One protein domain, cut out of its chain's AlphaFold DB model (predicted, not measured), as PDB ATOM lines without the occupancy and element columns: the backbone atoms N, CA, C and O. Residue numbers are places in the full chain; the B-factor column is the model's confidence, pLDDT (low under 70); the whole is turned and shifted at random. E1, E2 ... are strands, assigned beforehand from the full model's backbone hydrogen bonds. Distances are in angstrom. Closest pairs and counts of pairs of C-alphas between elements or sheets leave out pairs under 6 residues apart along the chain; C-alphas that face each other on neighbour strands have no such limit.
ATOM      1  N   ASN A   2      -7.968  -8.221 -29.070       63.03
ATOM      2  CA  ASN A   2      -7.026  -7.094 -28.866       63.03
ATOM      3  C   ASN A   2      -5.650  -7.623 -28.417       63.03
ATOM      4  O   ASN A   2      -5.605  -8.705 -27.832       63.03
ATOM      5  N   SER A   3      -4.572  -6.866 -28.659       72.75
ATOM      6  CA  SER A   3      -3.196  -7.254 -28.315       72.75
ATOM      7  C   SER A   3      -3.013  -7.588 -26.829       72.75
ATOM      8  O   SER A   3      -3.659  -6.989 -25.966       72.75
ATOM      9  N   LEU A   4      -2.123  -8.544 -26.552       78.50
ATOM     10  CA  LEU A   4      -1.655  -8.901 -25.210       78.50
ATOM     11  C   LEU A   4      -0.268  -8.289 -24.976       78.50
ATOM     12  O   LEU A   4       0.595  -8.363 -25.852       78.50
ATOM     13  N   GLY A   5      -0.056  -7.661 -23.818       78.19
ATOM     14  CA  GLY A   5       1.263  -7.190 -23.389       78.19
ATOM     15  C   GLY A   5       2.136  -8.315 -22.803       78.19
ATOM     16  O   GLY A   5       1.623  -9.377 -22.445       78.19
ATOM     17  N   PRO A   6       3.461  -8.107 -22.650       80.81
ATOM     18  CA  PRO A   6       4.350  -9.102 -22.047       80.81
ATOM     19  C   PRO A   6       3.904  -9.514 -20.635       80.81
ATOM     20  O   PRO A   6       3.791  -8.674 -19.744       80.81
ATOM     21  N   GLY A   7       3.689 -10.817 -20.425       78.62
ATOM     22  CA  GLY A   7       3.270 -11.385 -19.138       78.62
ATOM     23  C   GLY A   7       1.769 -11.295 -18.842       78.62
ATOM     24  O   GLY A   7       1.341 -11.755 -17.783       78.62
ATOM     25  N   GLU A   8       0.961 -10.738 -19.750       85.19
ATOM     26  CA  GLU A   8      -0.496 -10.727 -19.615       85.19
ATOM     27  C   GLU A   8      -1.107 -12.062 -20.056       85.19
ATOM     28  O   GLU A   8      -0.765 -12.617 -21.097       85.19
ATOM     29  N   THR A   9      -2.066 -12.561 -19.278       82.38
ATOM     30  CA  THR A   9      -2.850 -13.757 -19.611       82.38
ATOM     31  C   THR A   9      -4.303 -13.385 -19.851       82.38
ATOM     32  O   THR A   9      -4.865 -12.571 -19.112       82.38
ATOM     33  N   ARG A  10      -4.954 -14.036 -20.817       81.25
ATOM     34  CA  ARG A  10      -6.383 -13.852 -21.080       81.25
ATOM     35  C   ARG A  10      -7.082 -15.188 -21.256       81.25
ATOM     36  O   ARG A  10      -6.616 -16.047 -21.992       81.25
ATOM     37  N   THR A  11      -8.240 -15.324 -20.624       81.94
ATOM     38  CA  THR A  11      -9.154 -16.445 -20.848       81.94
ATOM     39  C   THR A  11     -10.171 -16.055 -21.915       81.94
ATOM     40  O   THR A  11     -10.775 -14.980 -21.841       81.94
ATOM     41  N   ALA A  12     -10.363 -16.924 -22.902       78.88
ATOM     42  CA  ALA A  12     -11.391 -16.799 -23.925       78.88
ATOM     43  C   ALA A  12     -12.295 -18.037 -23.905       78.88
ATOM     44  O   ALA A  12     -11.890 -19.104 -23.448       78.88
ATOM     45  N   TYR A  13     -13.520 -17.878 -24.400       80.44
ATOM     46  CA  TYR A  13     -14.516 -18.942 -24.494       80.44
ATOM     47  C   TYR A  13     -14.970 -19.070 -25.950       80.44
ATOM     48  O   TYR A  13     -15.037 -18.063 -26.658       80.44
ATOM     49  N   PHE A  14     -15.305 -20.286 -26.382       79.94
ATOM     50  CA  PHE A  14     -15.862 -20.572 -27.707       79.94
ATOM     51  C   PHE A  14     -17.387 -20.743 -27.586       79.94
ATOM     52  O   PHE A  14     -17.854 -21.860 -27.387       79.94
ATOM     53  N   PRO A  15     -18.194 -19.667 -27.678       75.06
ATOM     54  CA  PRO A  15     -19.622 -19.705 -27.328       75.06
ATOM     55  C   PRO A  15     -20.478 -20.600 -28.237       75.06
ATOM     56  O   PRO A  15     -21.598 -20.932 -27.874       75.06
ATOM     57  N   ASN A  16     -19.954 -20.996 -29.400       77.38
ATOM     58  CA  ASN A  16     -20.647 -21.835 -30.380       77.38
ATOM     59  C   ASN A  16     -20.103 -23.276 -30.430       77.38
ATOM     60  O   ASN A  16     -20.432 -24.019 -31.356       77.38
ATOM     61  N   PHE A  17     -19.241 -23.657 -29.483       77.12
ATOM     62  CA  PHE A  17     -18.688 -25.003 -29.381       77.12
ATOM     63  C   PHE A  17     -19.202 -25.676 -28.108       77.12
ATOM     64  O   PHE A  17     -18.775 -25.345 -27.004       77.12
ATOM     65  N   ASP A  18     -20.124 -26.620 -28.277       76.88
ATOM     66  CA  ASP A  18     -20.579 -27.515 -27.221       76.88
ATOM     67  C   ASP A  18     -20.006 -28.909 -27.481       76.88
ATOM     68  O   ASP A  18     -20.380 -29.587 -28.438       76.88
ATOM     69  N   PHE A  19     -19.063 -29.320 -26.634       73.94
ATOM     70  CA  PHE A  19     -18.399 -30.613 -26.750       73.94
ATOM     71  C   PHE A  19     -19.364 -31.786 -26.526       73.94
ATOM     72  O   PHE A  19     -19.201 -32.847 -27.124       73.94
ATOM     73  N   SER A  20     -20.415 -31.588 -25.722       65.12
ATOM     74  CA  SER A  20     -21.354 -32.651 -25.347       65.12
ATOM     75  C   SER A  20     -22.254 -33.128 -26.494       65.12
ATOM     76  O   SER A  20     -22.888 -34.175 -26.371       65.12
ATOM     77  N   THR A  21     -22.312 -32.380 -27.599       63.56
ATOM     78  CA  THR A  21     -23.120 -32.685 -28.795       63.56
ATOM     79  C   THR A  21     -22.275 -32.966 -30.039       63.56
ATOM     80  O   THR A  21     -22.826 -33.260 -31.098       63.56
ATOM     81  N   ARG A  22     -20.942 -32.854 -29.945       68.69
ATOM     82  CA  ARG A  22     -20.020 -32.936 -31.095       68.69
ATOM     83  C   ARG A  22     -18.896 -33.959 -30.936       68.69
ATOM     84  O   ARG A  22     -18.045 -34.024 -31.815       68.69
ATOM     85  N   CYS A  23     -18.892 -34.704 -29.834       73.56
ATOM     86  CA  CYS A  23     -17.833 -35.653 -29.518       73.56
ATOM     87  C   CYS A  23     -17.801 -36.830 -30.512       73.56
ATOM     88  O   CYS A  23     -18.855 -37.416 -30.769       73.56
ATOM     89  N   THR A  24     -16.630 -37.197 -31.046       69.44
ATOM     90  CA  THR A  24     -16.435 -38.417 -31.853       69.44
ATOM     91  C   THR A  24     -15.624 -39.457 -31.081       69.44
ATOM     92  O   THR A  24     -14.497 -39.240 -30.662       69.44
ATOM     93  N   GLU A  25     -16.246 -40.593 -30.802       70.56
ATOM     94  CA  GLU A  25     -15.812 -41.513 -29.748       70.56
ATOM     95  C   GLU A  25     -14.503 -42.285 -29.985       70.56
ATOM     96  O   GLU A  25     -14.132 -42.532 -31.136       70.56
ATOM     97  N   PRO A  26     -13.857 -42.802 -28.909       62.84
ATOM     98  CA  PRO A  26     -14.193 -42.637 -27.478       62.84
ATOM     99  C   PRO A  26     -13.676 -41.328 -26.867       62.84
ATOM    100  O   PRO A  26     -14.156 -40.896 -25.817       62.84
ATOM    101  N   ASP A  27     -12.719 -40.701 -27.543       76.75
ATOM    102  CA  ASP A  27     -12.085 -39.462 -27.142       76.75
ATOM    103  C   ASP A  27     -11.841 -38.596 -28.379       76.75
ATOM    104  O   ASP A  27     -11.394 -39.093 -29.414       76.75
ATOM    105  N   ASP A  28     -12.013 -37.289 -28.223       79.38
ATOM    106  CA  ASP A  28     -11.645 -36.314 -29.241       79.38
ATOM    107  C   ASP A  28     -10.350 -35.600 -28.879       79.38
ATOM    108  O   ASP A  28     -10.091 -35.240 -27.727       79.38
ATOM    109  N   VAL A  29      -9.545 -35.326 -29.903       82.31
ATOM    110  CA  VAL A  29      -8.353 -34.488 -29.774       82.31
ATOM    111  C   VAL A  29      -8.739 -33.036 -30.041       82.31
ATOM    112  O   VAL A  29      -8.939 -32.629 -31.188       82.31
ATOM    113  N   VAL A  30      -8.801 -32.234 -28.981       84.25
ATOM    114  CA  VAL A  30      -9.080 -30.799 -29.054       84.25
ATOM    115  C   VAL A  30      -7.761 -30.046 -29.190       84.25
ATOM    116  O   VAL A  30      -6.881 -30.139 -28.334       84.25
ATOM    117  N   ARG A  31      -7.619 -29.278 -30.275       85.31
ATOM    118  CA  ARG A  31      -6.470 -28.392 -30.505       85.31
ATOM    119  C   ARG A  31      -6.916 -26.940 -30.466       85.31
ATOM    120  O   ARG A  31      -7.811 -26.558 -31.218       85.31
ATOM    121  N   VAL A  32      -6.272 -26.137 -29.626       84.56
ATOM    122  CA  VAL A  32      -6.492 -24.687 -29.566       84.56
ATOM    123  C   VAL A  32      -5.215 -23.990 -30.006       84.56
ATOM    124  O   VAL A  32      -4.162 -24.205 -29.411       84.56
ATOM    125  N   TYR A  33      -5.331 -23.164 -31.042       82.62
ATOM    126  CA  TYR A  33      -4.241 -22.359 -31.585       82.62
ATOM    127  C   TYR A  33      -4.409 -20.908 -31.125       82.62
ATOM    128  O   TYR A  33      -5.502 -20.350 -31.242       82.62
ATOM    129  N   ALA A  34      -3.343 -20.312 -30.597       79.38
ATOM    130  CA  ALA A  34      -3.277 -18.890 -30.275       79.38
ATOM    131  C   ALA A  34      -3.080 -18.030 -31.540       79.38
ATOM    132  O   ALA A  34      -3.687 -16.963 -31.631       79.38
ATOM    133  N   ASP A  35      -2.322 -18.546 -32.517       74.88
ATOM    134  CA  ASP A  35      -2.124 -18.005 -33.872       74.88
ATOM    135  C   ASP A  35      -2.055 -19.186 -34.877       74.88
ATOM    136  O   ASP A  35      -1.067 -19.917 -34.887       74.88
ATOM    137  N   PRO A  36      -3.138 -19.530 -35.603       70.12
ATOM    138  CA  PRO A  36      -3.203 -20.765 -36.395       70.12
ATOM    139  C   PRO A  36      -2.416 -20.705 -37.727       70.12
ATOM    140  O   PRO A  36      -2.444 -19.694 -38.417       70.12
ATOM    141  N   PRO A  37      -1.802 -21.813 -38.197       64.06
ATOM    142  CA  PRO A  37      -1.108 -21.849 -39.490       64.06
ATOM    143  C   PRO A  37      -2.073 -21.891 -40.699       64.06
ATOM    144  O   PRO A  37      -3.215 -22.357 -40.619       64.06
ATOM    145  N   LYS A  38      -1.611 -21.446 -41.883       61.50
ATOM    146  CA  LYS A  38      -2.413 -21.467 -43.136       61.50
ATOM    147  C   LYS A  38      -2.883 -22.894 -43.490       61.50
ATOM    148  O   LYS A  38      -2.084 -23.823 -43.388       61.50
ATOM    149  N   PRO A  39      -4.135 -23.087 -43.972       53.03
ATOM    150  CA  PRO A  39      -4.994 -22.108 -44.653       53.03
ATOM    151  C   PRO A  39      -6.012 -21.377 -43.758       53.03
ATOM    152  O   PRO A  39      -6.798 -20.586 -44.276       53.03
ATOM    153  N   TYR A  40      -6.009 -21.595 -42.441       59.81
ATOM    154  CA  TYR A  40      -7.066 -21.129 -41.532       59.81
ATOM    155  C   TYR A  40      -6.799 -19.741 -40.910       59.81
ATOM    156  O   TYR A  40      -7.086 -19.549 -39.739       59.81
ATOM    157  N   VAL A  41      -6.341 -18.772 -41.721       58.22
ATOM    158  CA  VAL A  41      -5.811 -17.433 -41.340       58.22
ATOM    159  C   VAL A  41      -4.446 -17.547 -40.639       58.22
ATOM    160  O   VAL A  41      -4.394 -17.866 -39.469       58.22
ATOM    161  N   GLY A  42      -3.354 -17.416 -41.407       55.69
ATOM    162  CA  GLY A  42      -1.992 -17.839 -41.021       55.69
ATOM    163  C   GLY A  42      -1.240 -16.937 -40.053       55.69
ATOM    164  O   GLY A  42      -1.680 -15.811 -39.919       55.69
ATOM    165  N   ASP A  43      -0.078 -17.414 -39.565       58.41
ATOM    166  CA  ASP A  43       0.986 -16.744 -38.778       58.41
ATOM    167  C   ASP A  43       1.004 -15.210 -38.941       58.41
ATOM    168  O   ASP A  43       1.799 -14.636 -39.699       58.41
ATOM    169  N   GLU A  44       0.049 -14.534 -38.310       64.38
ATOM    170  CA  GLU A  44      -0.185 -13.103 -38.504       64.38
ATOM    171  C   GLU A  44       0.738 -12.298 -37.585       64.38
ATOM    172  O   GLU A  44       1.008 -11.117 -37.848       64.38
ATOM    173  N   ILE A  45       1.263 -12.936 -36.535       74.00
ATOM    174  CA  ILE A  45       2.148 -12.339 -35.545       74.00
ATOM    175  C   ILE A  45       3.439 -13.158 -35.488       74.00
ATOM    176  O   ILE A  45       3.433 -14.306 -35.084       74.00
ATOM    177  N   ALA A  46       4.570 -12.543 -35.850       73.19
ATOM    178  CA  ALA A  46       5.875 -13.176 -35.682       73.19
ATOM    179  C   ALA A  46       6.252 -13.226 -34.193       73.19
ATOM    180  O   ALA A  46       6.439 -12.177 -33.556       73.19
ATOM    181  N   GLU A  47       6.391 -14.429 -33.654       72.88
ATOM    182  CA  GLU A  47       6.720 -14.694 -32.257       72.88
ATOM    183  C   GLU A  47       8.175 -15.182 -32.114       72.88
ATOM    184  O   GLU A  47       8.867 -15.505 -33.078       72.88
ATOM    185  N   LEU A  48       8.707 -15.190 -30.885       77.94
ATOM    186  CA  LEU A  48      10.073 -15.685 -30.635       77.94
ATOM    187  C   LEU A  48      10.196 -17.203 -30.836       77.94
ATOM    188  O   LEU A  48      11.298 -17.693 -31.089       77.94
ATOM    189  N   ASP A  49       9.092 -17.931 -30.684       76.94
ATOM    190  CA  ASP A  49       9.015 -19.378 -30.835       76.94
ATOM    191  C   ASP A  49       7.655 -19.758 -31.427       76.94
ATOM    192  O   ASP A  49       6.667 -19.897 -30.715       76.94
ATOM    193  N   GLU A  50       7.638 -19.941 -32.744       77.81
ATOM    194  CA  GLU A  50       6.448 -20.244 -33.551       77.81
ATOM    195  C   GLU A  50       5.853 -21.643 -33.285       77.81
ATOM    196  O   GLU A  50       4.842 -22.020 -33.873       77.81
ATOM    197  N   TYR A  51       6.481 -22.459 -32.429       74.94
ATOM    198  CA  TYR A  51       6.064 -23.843 -32.181       74.94
ATOM    199  C   TYR A  51       5.293 -24.036 -30.872       74.94
ATOM    200  O   TYR A  51       4.886 -25.161 -30.569       74.94
ATOM    201  N   ASN A  52       5.080 -22.976 -30.092       79.69
ATOM    202  CA  ASN A  52       4.401 -23.053 -28.795       79.69
ATOM    203  C   ASN A  52       2.989 -22.439 -28.787       79.69
ATOM    204  O   ASN A  52       2.364 -22.327 -27.732       79.69
ATOM    205  N   ASN A  53       2.461 -22.106 -29.964       79.06
ATOM    206  CA  ASN A  53       1.156 -21.476 -30.145       79.06
ATOM    207  C   ASN A  53      -0.030 -22.462 -30.118       79.06
ATOM    208  O   ASN A  53      -1.175 -22.031 -30.244       79.06
ATOM    209  N   VAL A  54       0.207 -23.767 -29.947       85.06
ATOM    210  CA  VAL A  54      -0.845 -24.791 -29.897       85.06
ATOM    211  C   VAL A  54      -0.807 -25.582 -28.597       85.06
ATOM    212  O   VAL A  54       0.225 -26.117 -28.195       85.06
ATOM    213  N   ILE A  55      -1.977 -25.730 -27.975       87.69
ATOM    214  CA  ILE A  55      -2.211 -26.749 -26.950       87.69
ATOM    215  C   ILE A  55      -3.105 -27.845 -27.523       87.69
ATOM    216  O   ILE A  55      -4.055 -27.576 -28.264       87.69
ATOM    217  N   THR A  56      -2.768 -29.092 -27.205       86.00
ATOM    218  CA  THR A  56      -3.531 -30.277 -27.598       86.00
ATOM    219  C   THR A  56      -3.947 -31.022 -26.344       86.00
ATOM    220  O   THR A  56      -3.092 -31.383 -25.542       86.00
ATOM    221  N   GLU A  57      -5.241 -31.273 -26.207       87.94
ATOM    222  CA  GLU A  57      -5.828 -32.043 -25.113       87.94
ATOM    223  C   GLU A  57      -6.703 -33.162 -25.679       87.94
ATOM    224  O   GLU A  57      -7.246 -33.050 -26.779       87.94
ATOM    225  N   THR A  58      -6.852 -34.238 -24.914       83.81
ATOM    226  CA  THR A  58      -7.763 -35.339 -25.239       83.81
ATOM    227  C   THR A  58      -8.941 -35.280 -24.283       83.81
ATOM    228  O   THR A  58      -8.757 -35.336 -23.067       83.81
ATOM    229  N   TRP A  59     -10.146 -35.107 -24.820       83.12
ATOM    230  CA  TRP A  59     -11.371 -34.998 -24.030       83.12
ATOM    231  C   TRP A  59     -12.231 -36.243 -24.249       83.12
ATOM    232  O   TRP A  59     -12.477 -36.634 -25.387       83.12
ATOM    233  N   ARG A  60     -12.694 -36.848 -23.151       74.94
ATOM    234  CA  ARG A  60     -13.513 -38.066 -23.174       74.94
ATOM    235  C   ARG A  60     -14.992 -37.734 -23.349       74.94
ATOM    236  O   ARG A  60     -15.495 -36.832 -22.671       74.94
ATOM    237  N   CYS A  61     -15.684 -38.465 -24.222       71.75
ATOM    238  CA  CYS A  61     -17.127 -38.305 -24.410       71.75
ATOM    239  C   CYS A  61     -17.911 -38.713 -23.142       71.75
ATOM    240  O   CYS A  61     -17.427 -39.484 -22.313       71.75
ATOM    241  N   LEU A  62     -19.125 -38.177 -22.968       73.50
ATOM    242  CA  LEU A  62     -20.015 -38.556 -21.863       73.50
ATOM    243  C   LEU A  62     -20.640 -39.930 -22.131       73.50
ATOM    244  O   LEU A  62     -21.221 -40.123 -23.195       73.50
ATOM    245  N   ASP A  63     -20.598 -40.832 -21.148       81.44
ATOM    246  CA  ASP A  63     -21.262 -42.135 -21.250       81.44
ATOM    247  C   ASP A  63     -22.796 -41.939 -21.363       81.44
ATOM    248  O   ASP A  63     -23.417 -41.282 -20.519       81.44
TER     249      ASP A  63
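Overview. This is residues 2 to 63 of the 709 residues of an uncharacterized protein of Nitrososphaeria archaeon (UniProt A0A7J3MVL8). Look here for little regular structure: a two-stranded antiparallel hairpin, E1 and E2, with a long loop, residues 34 to 53, joining the strands at one end, and residues 2 to 18 standing free as an arm. The printed part has 62 residues, no named helix and two named strands, E1 then E2, which hold 14 residues; the class is all strand. The whole is loose, with a radius of gyration of the C-alphas of 14.5 A, and elongated, spanning 41 by 23 by 18 A.

Arrangement. Compare E1, residues 27 to 33, with E2, residues 54 to 60: this hairpin's strands are antiparallel neighbours, at 158 degrees between their directions. C-alphas 27 and 60 face each other at 4.4 A. N 30 and O 57, 2.8 A apart, are within hydrogen-bond range.

Along the chain. Find C-alpha 27 at (-12.085, -39.462, -27.142); from there E1 runs 19.3 A to C-alpha 33. E2 runs 19.5 A from C-alpha 54 to C-alpha 60 at (-13.513, -38.066, -23.174).

Size, cuts and confidence. The C-alphas farthest apart, of Ala 46 and Asp 63, are 42.2 A apart. The printed part has no cut, and the 20-residue link is long. Mean pLDDT of the printed part is 75.0; 14 residues are under 70, among them 37 to 44.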